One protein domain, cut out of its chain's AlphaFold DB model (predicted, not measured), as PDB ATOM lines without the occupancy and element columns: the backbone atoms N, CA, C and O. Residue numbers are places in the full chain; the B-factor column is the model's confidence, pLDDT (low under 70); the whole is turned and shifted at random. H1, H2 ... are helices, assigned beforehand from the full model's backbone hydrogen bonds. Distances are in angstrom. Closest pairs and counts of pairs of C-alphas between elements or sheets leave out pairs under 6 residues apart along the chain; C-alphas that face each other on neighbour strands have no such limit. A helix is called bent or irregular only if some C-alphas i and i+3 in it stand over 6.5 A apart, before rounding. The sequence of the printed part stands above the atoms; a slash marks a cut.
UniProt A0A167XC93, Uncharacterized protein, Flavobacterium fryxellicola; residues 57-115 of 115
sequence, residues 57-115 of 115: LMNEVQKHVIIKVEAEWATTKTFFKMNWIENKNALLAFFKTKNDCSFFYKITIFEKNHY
ATOM      1  N   LEU A  57     -13.535  14.736 -71.898       55.19
ATOM      2  CA  LEU A  57     -13.941  16.039 -71.372       55.19
ATOM      3  C   LEU A  57     -14.842  15.947 -70.136       55.19
ATOM      4  O   LEU A  57     -14.602  16.675 -69.183       55.19
ATOM      5  N   MET A  58     -15.841  15.060 -70.109       60.25
ATOM      6  CA  MET A  58     -16.705  14.896 -68.935       60.25
ATOM      7  C   MET A  58     -15.919  14.353 -67.741       60.25
ATOM      8  O   MET A  58     -16.129  14.797 -66.620       60.25
ATOM      9  N   ASN A  59     -14.957  13.462 -67.993       64.31
ATOM     10  CA  ASN A  59     -14.059  12.948 -66.959       64.31
ATOM     11  C   ASN A  59     -13.138  14.048 -66.395       64.31
ATOM     12  O   ASN A  59     -12.933  14.123 -65.187       64.31
ATOM     13  N   GLU A  60     -12.607  14.931 -67.244       63.09
ATOM     14  CA  GLU A  60     -11.797  16.075 -66.799       63.09
ATOM     15  C   GLU A  60     -12.632  17.146 -66.078       63.09
ATOM     16  O   GLU A  60     -12.210  17.669 -65.047       63.09
ATOM     17  N   VAL A  61     -13.856  17.418 -66.541       61.75
ATOM     18  CA  VAL A  61     -14.797  18.314 -65.848       61.75
ATOM     19  C   VAL A  61     -15.197  17.733 -64.493       61.75
ATOM     20  O   VAL A  61     -15.144  18.446 -63.495       61.75
ATOM     21  N   GLN A  62     -15.532  16.444 -64.420       63.47
ATOM     22  CA  GLN A  62     -15.850  15.768 -63.161       63.47
ATOM     23  C   GLN A  62     -14.675  15.813 -62.189       63.47
ATOM     24  O   GLN A  62     -14.871  16.204 -61.044       63.47
ATOM     25  N   LYS A  63     -13.450  15.508 -62.631       71.06
ATOM     26  CA  LYS A  63     -12.256  15.635 -61.780       71.06
ATOM     27  C   LYS A  63     -12.078  17.057 -61.262       71.06
ATOM     28  O   LYS A  63     -11.881  17.240 -60.066       71.06
ATOM     29  N   HIS A  64     -12.171  18.067 -62.125       69.75
ATOM     30  CA  HIS A  64     -11.998  19.453 -61.693       69.75
ATOM     31  C   HIS A  64     -13.092  19.929 -60.738       69.75
ATOM     32  O   HIS A  64     -12.793  20.661 -59.795       69.75
ATOM     33  N   VAL A  65     -14.339  19.512 -60.952       65.81
ATOM     34  CA  VAL A  65     -15.453  19.843 -60.059       65.81
ATOM     35  C   VAL A  65     -15.301  19.122 -58.720       65.81
ATOM     36  O   VAL A  65     -15.397  19.770 -57.683       65.81
ATOM     37  N   ILE A  66     -14.989  17.824 -58.719       70.81
ATOM     38  CA  ILE A  66     -14.802  17.032 -57.494       70.81
ATOM     39  C   ILE A  66     -13.649  17.594 -56.656       70.81
ATOM     40  O   ILE A  66     -13.837  17.843 -55.471       70.81
ATOM     41  N   ILE A  67     -12.499  17.897 -57.269       71.81
ATOM     42  CA  ILE A  67     -11.342  18.475 -56.564       71.81
ATOM     43  C   ILE A  67     -11.698  19.825 -55.921       71.81
ATOM     44  O   ILE A  67     -11.291  20.100 -54.792       71.81
ATOM     45  N   LYS A  68     -12.469  20.675 -56.613       67.38
ATOM     46  CA  LYS A  68     -12.919  21.957 -56.048       67.38
ATOM     47  C   LYS A  68     -13.872  21.763 -54.872       67.38
ATOM     48  O   LYS A  68     -13.684  22.404 -53.842       67.38
ATOM     49  N   VAL A  69     -14.837  20.856 -54.996       69.00
ATOM     50  CA  VAL A  69     -15.787  20.541 -53.919       69.00
ATOM     51  C   VAL A  69     -15.064  19.965 -52.698       69.00
ATOM     52  O   VAL A  69     -15.347  20.363 -51.570       69.00
ATOM     53  N   GLU A  70     -14.087  19.077 -52.894       71.69
ATOM     54  CA  GLU A  70     -13.273  18.530 -51.803       71.69
ATOM     55  C   GLU A  70     -12.450  19.614 -51.093       71.69
ATOM     56  O   GLU A  70     -12.375  19.627 -49.859       71.69
ATOM     57  N   ALA A  71     -11.879  20.558 -51.846       71.06
ATOM     58  CA  ALA A  71     -11.140  21.685 -51.285       71.06
ATOM     59  C   ALA A  71     -12.052  22.623 -50.471       71.06
ATOM     60  O   ALA A  71     -11.710  23.000 -49.346       71.06
ATOM     61  N   GLU A  72     -13.235  22.960 -50.986       69.69
ATOM     62  CA  GLU A  72     -14.223  23.778 -50.269       69.69
ATOM     63  C   GLU A  72     -14.725  23.081 -48.995       69.69
ATOM     64  O   GLU A  72     -14.833  23.706 -47.930       69.69
ATOM     65  N   TRP A  73     -14.942  21.765 -49.053       70.81
ATOM     66  CA  TRP A  73     -15.330  20.962 -47.896       70.81
ATOM     67  C   TRP A  73     -14.241  20.930 -46.816       70.81
ATOM     68  O   TRP A  73     -14.522  21.124 -45.628       70.81
ATOM     69  N   ALA A  74     -12.978  20.739 -47.209       73.12
ATOM     70  CA  ALA A  74     -11.838  20.761 -46.292       73.12
ATOM     71  C   ALA A  74     -11.664  22.130 -45.614       73.12
ATOM     72  O   ALA A  74     -11.405  22.207 -44.406       73.12
ATOM     73  N   THR A  75     -11.863  23.210 -46.370       72.81
ATOM     74  CA  THR A  75     -11.804  24.585 -45.858       72.81
ATOM     75  C   THR A  75     -12.908  24.819 -44.828       72.81
ATOM     76  O   THR A  75     -12.636  25.254 -43.708       72.81
ATOM     77  N   THR A  76     -14.137  24.410 -45.148       70.31
ATOM     78  CA  THR A  76     -15.293  24.511 -44.247       70.31
ATOM     79  C   THR A  76     -15.075  23.721 -42.955       70.31
ATOM     80  O   THR A  76     -15.265  24.244 -41.857       70.31
ATOM     81  N   LYS A  77     -14.581  22.482 -43.053       73.62
ATOM     82  CA  LYS A  77     -14.251  21.646 -41.888       73.62
ATOM     83  C   LYS A  77     -13.195  22.292 -40.989       73.62
ATOM     84  O   LYS A  77     -13.283  22.194 -39.764       73.62
ATOM     85  N   THR A  78     -12.203  22.948 -41.585       74.62
ATOM     86  CA  THR A  78     -11.146  23.649 -40.845       74.62
ATOM     87  C   THR A  78     -11.707  24.867 -40.121       74.62
ATOM     88  O   THR A  78     -11.445  25.030 -38.932       74.62
ATOM     89  N   PHE A  79     -12.550  25.660 -40.787       73.38
ATOM     90  CA  PHE A  79     -13.237  26.800 -40.180       73.38
ATOM     91  C   PHE A  79     -14.112  26.382 -38.988       73.38
ATOM     92  O   PHE A  79     -13.965  26.922 -37.893       73.38
ATOM     93  N   PHE A  80     -14.939  25.342 -39.145       70.94
ATOM     94  CA  PHE A  80     -15.734  24.796 -38.039       70.94
ATOM     95  C   PHE A  80     -14.870  24.328 -36.863       70.94
ATOM     96  O   PHE A  80     -15.210  24.573 -35.704       70.94
ATOM     97  N   LYS A  81     -13.736  23.675 -37.141       78.75
ATOM     98  CA  LYS A  81     -12.806  23.224 -36.099       78.75
ATOM     99  C   LYS A  81     -12.169  24.403 -35.356       78.75
ATOM    100  O   LYS A  81     -12.047  24.331 -34.136       78.75
ATOM    101  N   MET A  82     -11.777  25.461 -36.066       77.25
ATOM    102  CA  MET A  82     -11.194  26.664 -35.461       77.25
ATOM    103  C   MET A  82     -12.214  27.378 -34.571       77.25
ATOM    104  O   MET A  82     -11.924  27.590 -33.396       77.25
ATOM    105  N   ASN A  83     -13.441  27.595 -35.057       70.19
ATOM    106  CA  ASN A  83     -14.518  28.189 -34.255       70.19
ATOM    107  C   ASN A  83     -14.838  27.358 -33.004       70.19
ATOM    108  O   ASN A  83     -15.055  27.902 -31.922       70.19
ATOM    109  N   TRP A  84     -14.838  26.024 -33.115       73.50
ATOM    110  CA  TRP A  84     -15.028  25.148 -31.957       73.50
ATOM    111  C   TRP A  84     -13.906  25.296 -30.920       73.50
ATOM    112  O   TRP A  84     -14.169  25.336 -29.717       73.50
ATOM    113  N   ILE A  85     -12.650  25.380 -31.370       77.62
ATOM    114  CA  ILE A  85     -11.489  25.563 -30.491       77.62
ATOM    115  C   ILE A  85     -11.530  26.938 -29.814       77.62
ATOM    116  O   ILE A  85     -11.289  27.018 -28.610       77.62
ATOM    117  N   GLU A  86     -11.867  27.998 -30.546       74.88
ATOM    118  CA  GLU A  86     -12.020  29.349 -29.995       74.88
ATOM    119  C   GLU A  86     -13.120  29.401 -28.935       74.88
ATOM    120  O   GLU A  86     -12.862  29.847 -27.816       74.88
ATOM    121  N   ASN A  87     -14.297  28.834 -29.218       72.75
ATOM    122  CA  ASN A  87     -15.389  28.737 -28.248       72.75
ATOM    123  C   ASN A  87     -14.988  27.936 -27.003       72.75
ATOM    124  O   ASN A  87     -15.277  28.341 -25.876       72.75
ATOM    125  N   LYS A  88     -14.264  26.822 -27.175       77.62
ATOM    126  CA  LYS A  88     -13.739  26.038 -26.051       77.62
ATOM    127  C   LYS A  88     -12.751  26.851 -25.211       77.62
ATOM    128  O   LYS A  88     -12.800  26.785 -23.984       77.62
ATOM    129  N   ASN A  89     -11.855  27.603 -25.845       80.06
ATOM    130  CA  ASN A  89     -10.873  28.431 -25.148       80.06
ATOM    131  C   ASN A  89     -11.537  29.601 -24.408       80.06
ATOM    132  O   ASN A  89     -11.176  29.862 -23.260       80.06
ATOM    133  N   ALA A  90     -12.538  30.245 -25.016       76.75
ATOM    134  CA  ALA A  90     -13.345  31.287 -24.384       76.75
ATOM    135  C   ALA A  90     -14.084  30.752 -23.150       76.75
ATOM    136  O   ALA A  90     -14.027  31.353 -22.076       76.75
ATOM    137  N   LEU A  91     -14.687  29.565 -23.268       77.12
ATOM    138  CA  LEU A  91     -15.326  28.882 -22.152       77.12
ATOM    139  C   LEU A  91     -14.302  28.588 -21.046       77.12
ATOM    140  O   LEU A  91     -14.475  29.010 -19.907       77.12
ATOM    141  N   LEU A  92     -13.163  27.970 -21.361       79.25
ATOM    142  CA  LEU A  92     -12.119  27.693 -20.366       79.25
ATOM    143  C   LEU A  92     -11.595  28.963 -19.667       79.25
ATOM    144  O   LEU A  92     -11.354  28.929 -18.458       79.25
ATOM    145  N   ALA A  93     -11.442  30.080 -20.381       79.94
ATOM    146  CA  ALA A  93     -11.043  31.364 -19.799       79.94
ATOM    147  C   ALA A  93     -12.113  31.932 -18.847       79.94
ATOM    148  O   ALA A  93     -11.791  32.401 -17.751       79.94
ATOM    149  N   PHE A  94     -13.391  31.821 -19.216       75.50
ATOM    150  CA  PHE A  94     -14.517  32.218 -18.369       75.50
ATOM    151  C   PHE A  94     -14.587  31.388 -17.075       75.50
ATOM    152  O   PHE A  94     -14.772  31.924 -15.981       75.50
ATOM    153  N   PHE A  95     -14.369  30.074 -17.162       73.25
ATOM    154  CA  PHE A  95     -14.411  29.198 -15.989       73.25
ATOM    155  C   PHE A  95     -13.235  29.414 -15.024       73.25
ATOM    156  O   PHE A  95     -13.437  29.260 -13.814       73.25
ATOM    157  N   LYS A  96     -12.056  29.811 -15.535       75.81
ATOM    158  CA  LYS A  96     -10.852  30.131 -14.743       75.81
ATOM    159  C   LYS A  96     -10.950  31.436 -13.948       75.81
ATOM    160  O   LYS A  96     -10.332  31.545 -12.898       75.81
ATOM    161  N   THR A  97     -11.694  32.427 -14.436       70.62
ATOM    162  CA  THR A  97     -11.745  33.772 -13.826       70.62
ATOM    163  C   THR A  97     -12.753  33.895 -12.682       70.62
ATOM    164  O   THR A  97     -12.618  34.786 -11.851       70.62
ATOM    165  N   LYS A  98     -13.742  32.997 -12.583       64.12
ATOM    166  CA  LYS A  98     -14.787  33.044 -11.542       64.12
ATOM    167  C   LYS A  98     -14.692  31.888 -10.547       64.12
ATOM    168  O   LYS A  98     -15.610  31.084 -10.486       64.12
ATOM    169  N   ASN A  99     -13.617  31.733  -9.779       63.28
ATOM    170  CA  ASN A  99     -13.467  30.563  -8.891       63.28
ATOM    171  C   ASN A  99     -14.601  30.375  -7.853       63.28
ATOM    172  O   ASN A  99     -14.888  29.235  -7.501       63.28
ATOM    173  N   ASP A 100     -15.317  31.437  -7.477       64.38
ATOM    174  CA  ASP A 100     -16.269  31.425  -6.350       64.38
ATOM    175  C   ASP A 100     -17.730  31.086  -6.711       64.38
ATOM    176  O   ASP A 100     -18.625  31.172  -5.875       64.38
ATOM    177  N   CYS A 101     -18.014  30.712  -7.961       66.12
ATOM    178  CA  CYS A 101     -19.369  30.370  -8.411       66.12
ATOM    179  C   CYS A 101     -19.534  28.866  -8.656       66.12
ATOM    180  O   CYS A 101     -18.638  28.221  -9.207       66.12
ATOM    181  N   SER A 102     -20.713  28.317  -8.337       75.81
ATOM    182  CA  SER A 102     -21.049  26.930  -8.676       75.81
ATOM    183  C   SER A 102     -20.972  26.699 -10.193       75.81
ATOM    184  O   SER A 102     -21.258  27.593 -10.996       75.81
ATOM    185  N   PHE A 103     -20.567  25.495 -10.602       73.00
ATOM    186  CA  PHE A 103     -20.360  25.142 -12.011       73.00
ATOM    187  C   PHE A 103     -21.598  25.419 -12.880       73.00
ATOM    188  O   PHE A 103     -21.480  26.020 -13.946       73.00
ATOM    189  N   PHE A 104     -22.789  25.070 -12.384       71.50
ATOM    190  CA  PHE A 104     -24.056  25.305 -13.080       71.50
ATOM    191  C   PHE A 104     -24.349  26.796 -13.285       71.50
ATOM    192  O   PHE A 104     -24.744  27.188 -14.377       71.50
ATOM    193  N   TYR A 105     -24.068  27.643 -12.290       74.19
ATOM    194  CA  TYR A 105     -24.271  29.090 -12.407       74.19
ATOM    195  C   TYR A 105     -23.343  29.730 -13.454       74.19
ATOM    196  O   TYR A 105     -23.737  30.655 -14.165       74.19
ATOM    197  N   LYS A 106     -22.119  29.207 -13.613       70.62
ATOM    198  CA  LYS A 106     -21.188  29.653 -14.662       70.62
ATOM    199  C   LYS A 106     -21.695  29.327 -16.067       70.62
ATOM    200  O   LYS A 106     -21.593  30.188 -16.935       70.62
ATOM    201  N   ILE A 107     -22.253  28.131 -16.281       73.62
ATOM    202  CA  ILE A 107     -22.835  27.742 -17.578       73.62
ATOM    203  C   ILE A 107     -23.955  28.714 -17.960       73.62
ATOM    204  O   ILE A 107     -23.913  29.290 -19.043       73.62
ATOM    205  N   THR A 108     -24.889  28.986 -17.043       74.56
ATOM    206  CA  THR A 108     -26.037  29.866 -17.315       74.56
ATOM    207  C   THR A 108     -25.624  31.308 -17.633       74.56
ATOM    208  O   THR A 108     -26.247  31.963 -18.467       74.56
ATOM    209  N   ILE A 109     -24.572  31.833 -16.988       73.62
ATOM    210  CA  ILE A 109     -24.045  33.173 -17.305       73.62
ATOM    211  C   ILE A 109     -23.342  33.188 -18.665       73.62
ATOM    212  O   ILE A 109     -23.469  34.166 -19.398       73.62
ATOM    213  N   PHE A 110     -22.585  32.142 -18.998       71.00
ATOM    214  CA  PHE A 110     -21.908  32.055 -20.288       71.00
ATOM    215  C   PHE A 110     -22.920  32.003 -21.441       71.00
ATOM    216  O   PHE A 110     -22.789  32.767 -22.392       71.00
ATOM    217  N   GLU A 111     -23.967  31.183 -21.312       71.19
ATOM    218  CA  GLU A 111     -25.055  31.095 -22.296       71.19
ATOM    219  C   GLU A 111     -25.764  32.441 -22.500       71.19
ATOM    220  O   GLU A 111     -26.006  32.821 -23.638       71.19
ATOM    221  N   LYS A 112     -26.022  33.205 -21.428       73.19
ATOM    222  CA  LYS A 112     -26.660  34.534 -21.505       73.19
ATOM    223  C   LYS A 112     -25.815  35.640 -22.147       73.19
ATOM    224  O   LYS A 112     -26.376  36.662 -22.518       73.19
ATOM    225  N   ASN A 113     -24.490  35.498 -22.185       65.06
ATOM    226  CA  ASN A 113     -23.588  36.541 -22.690       65.06
ATOM    227  C   ASN A 113     -23.122  36.293 -24.134       65.06
ATOM    228  O   ASN A 113     -22.533  37.188 -24.735       65.06
ATOM    229  N   HIS A 114     -23.328  35.084 -24.663       60.28
ATOM    230  CA  HIS A 114     -22.841  34.666 -25.982       60.28
ATOM    231  C   HIS A 114     -23.956  34.231 -26.956       60.28
ATOM    232  O   HIS A 114     -23.637  33.841 -28.080       60.28
ATOM    233  N   TYR A 115     -25.225  34.342 -26.550       48.34
ATOM    234  CA  TYR A 115     -26.430  34.252 -27.386       48.34
ATOM    235  C   TYR A 115     -27.287  35.501 -27.190       48.34
ATOM    236  O   TYR A 115     -27.916  35.927 -28.182       48.34
TER     237      TYR A 115
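AT A GLANCE: This is residues 57 to 115 of the 115 residues of an uncharacterized protein of Flavobacterium fryxellicola (UniProt A0A167XC93). One very long helix, H1, makes nearly the whole length of this rod, and a short second helix, H2, folds back beside its far end like a hook. The tight turn between them closes the hook, while residues 57 to 86 of H1 stick out as a free arm. The printed part has 59 residues with two named helices, H1 then H2, and no named strand; the class is all helix. The whole is extended, with a radius of gyration of the C-alphas of 20.3 A and spans of 67 by 18 by 13 A.

IN THESE COORDINATES: H1 holds residues 57 to 97 and measures 60.3 A from first to last C-alpha, from C-alpha 57 at (-13.941, 16.039, -71.372) to C-alpha 97 at (-11.745, 33.772, -13.826). H2 holds residues 103 to 114 and measures 17.1 A, ending with C-alpha 114 at (-22.841, 34.666, -25.982). Neither helix is bent.

HOW THE PARTS SIT: H1 and H2 only just touch, with 3 pairs of C-alphas within 8 A. The closest C-alphas of the two are those of Phe 95 and Lys 106, 6.9 A apart. H1 touches H2 with residues 91 to 95 alone, and H2 touches H1 with residues 106 to 110 alone. Their lines stand at a steep tilt of 55 degrees, and they run opposite ways. Their centres are 27.3 A apart. Residues 57 to 86 of H1 stand free. In H1 and H2 every O i to N i+4 pair is within hydrogen-bond range.

THE WHOLE: The two C-alphas farthest apart are those of Leu 57 and Asp 100, at 66.9 A. The link from H1 to H2, five residues, is tight. The printed part has no cut and ends at residue 115, the chain's last residue. The mean pLDDT of the printed part is 70.7, and 18 residues are under 70, among them residues 57 to 62, 98 to 101 and 113 to 115.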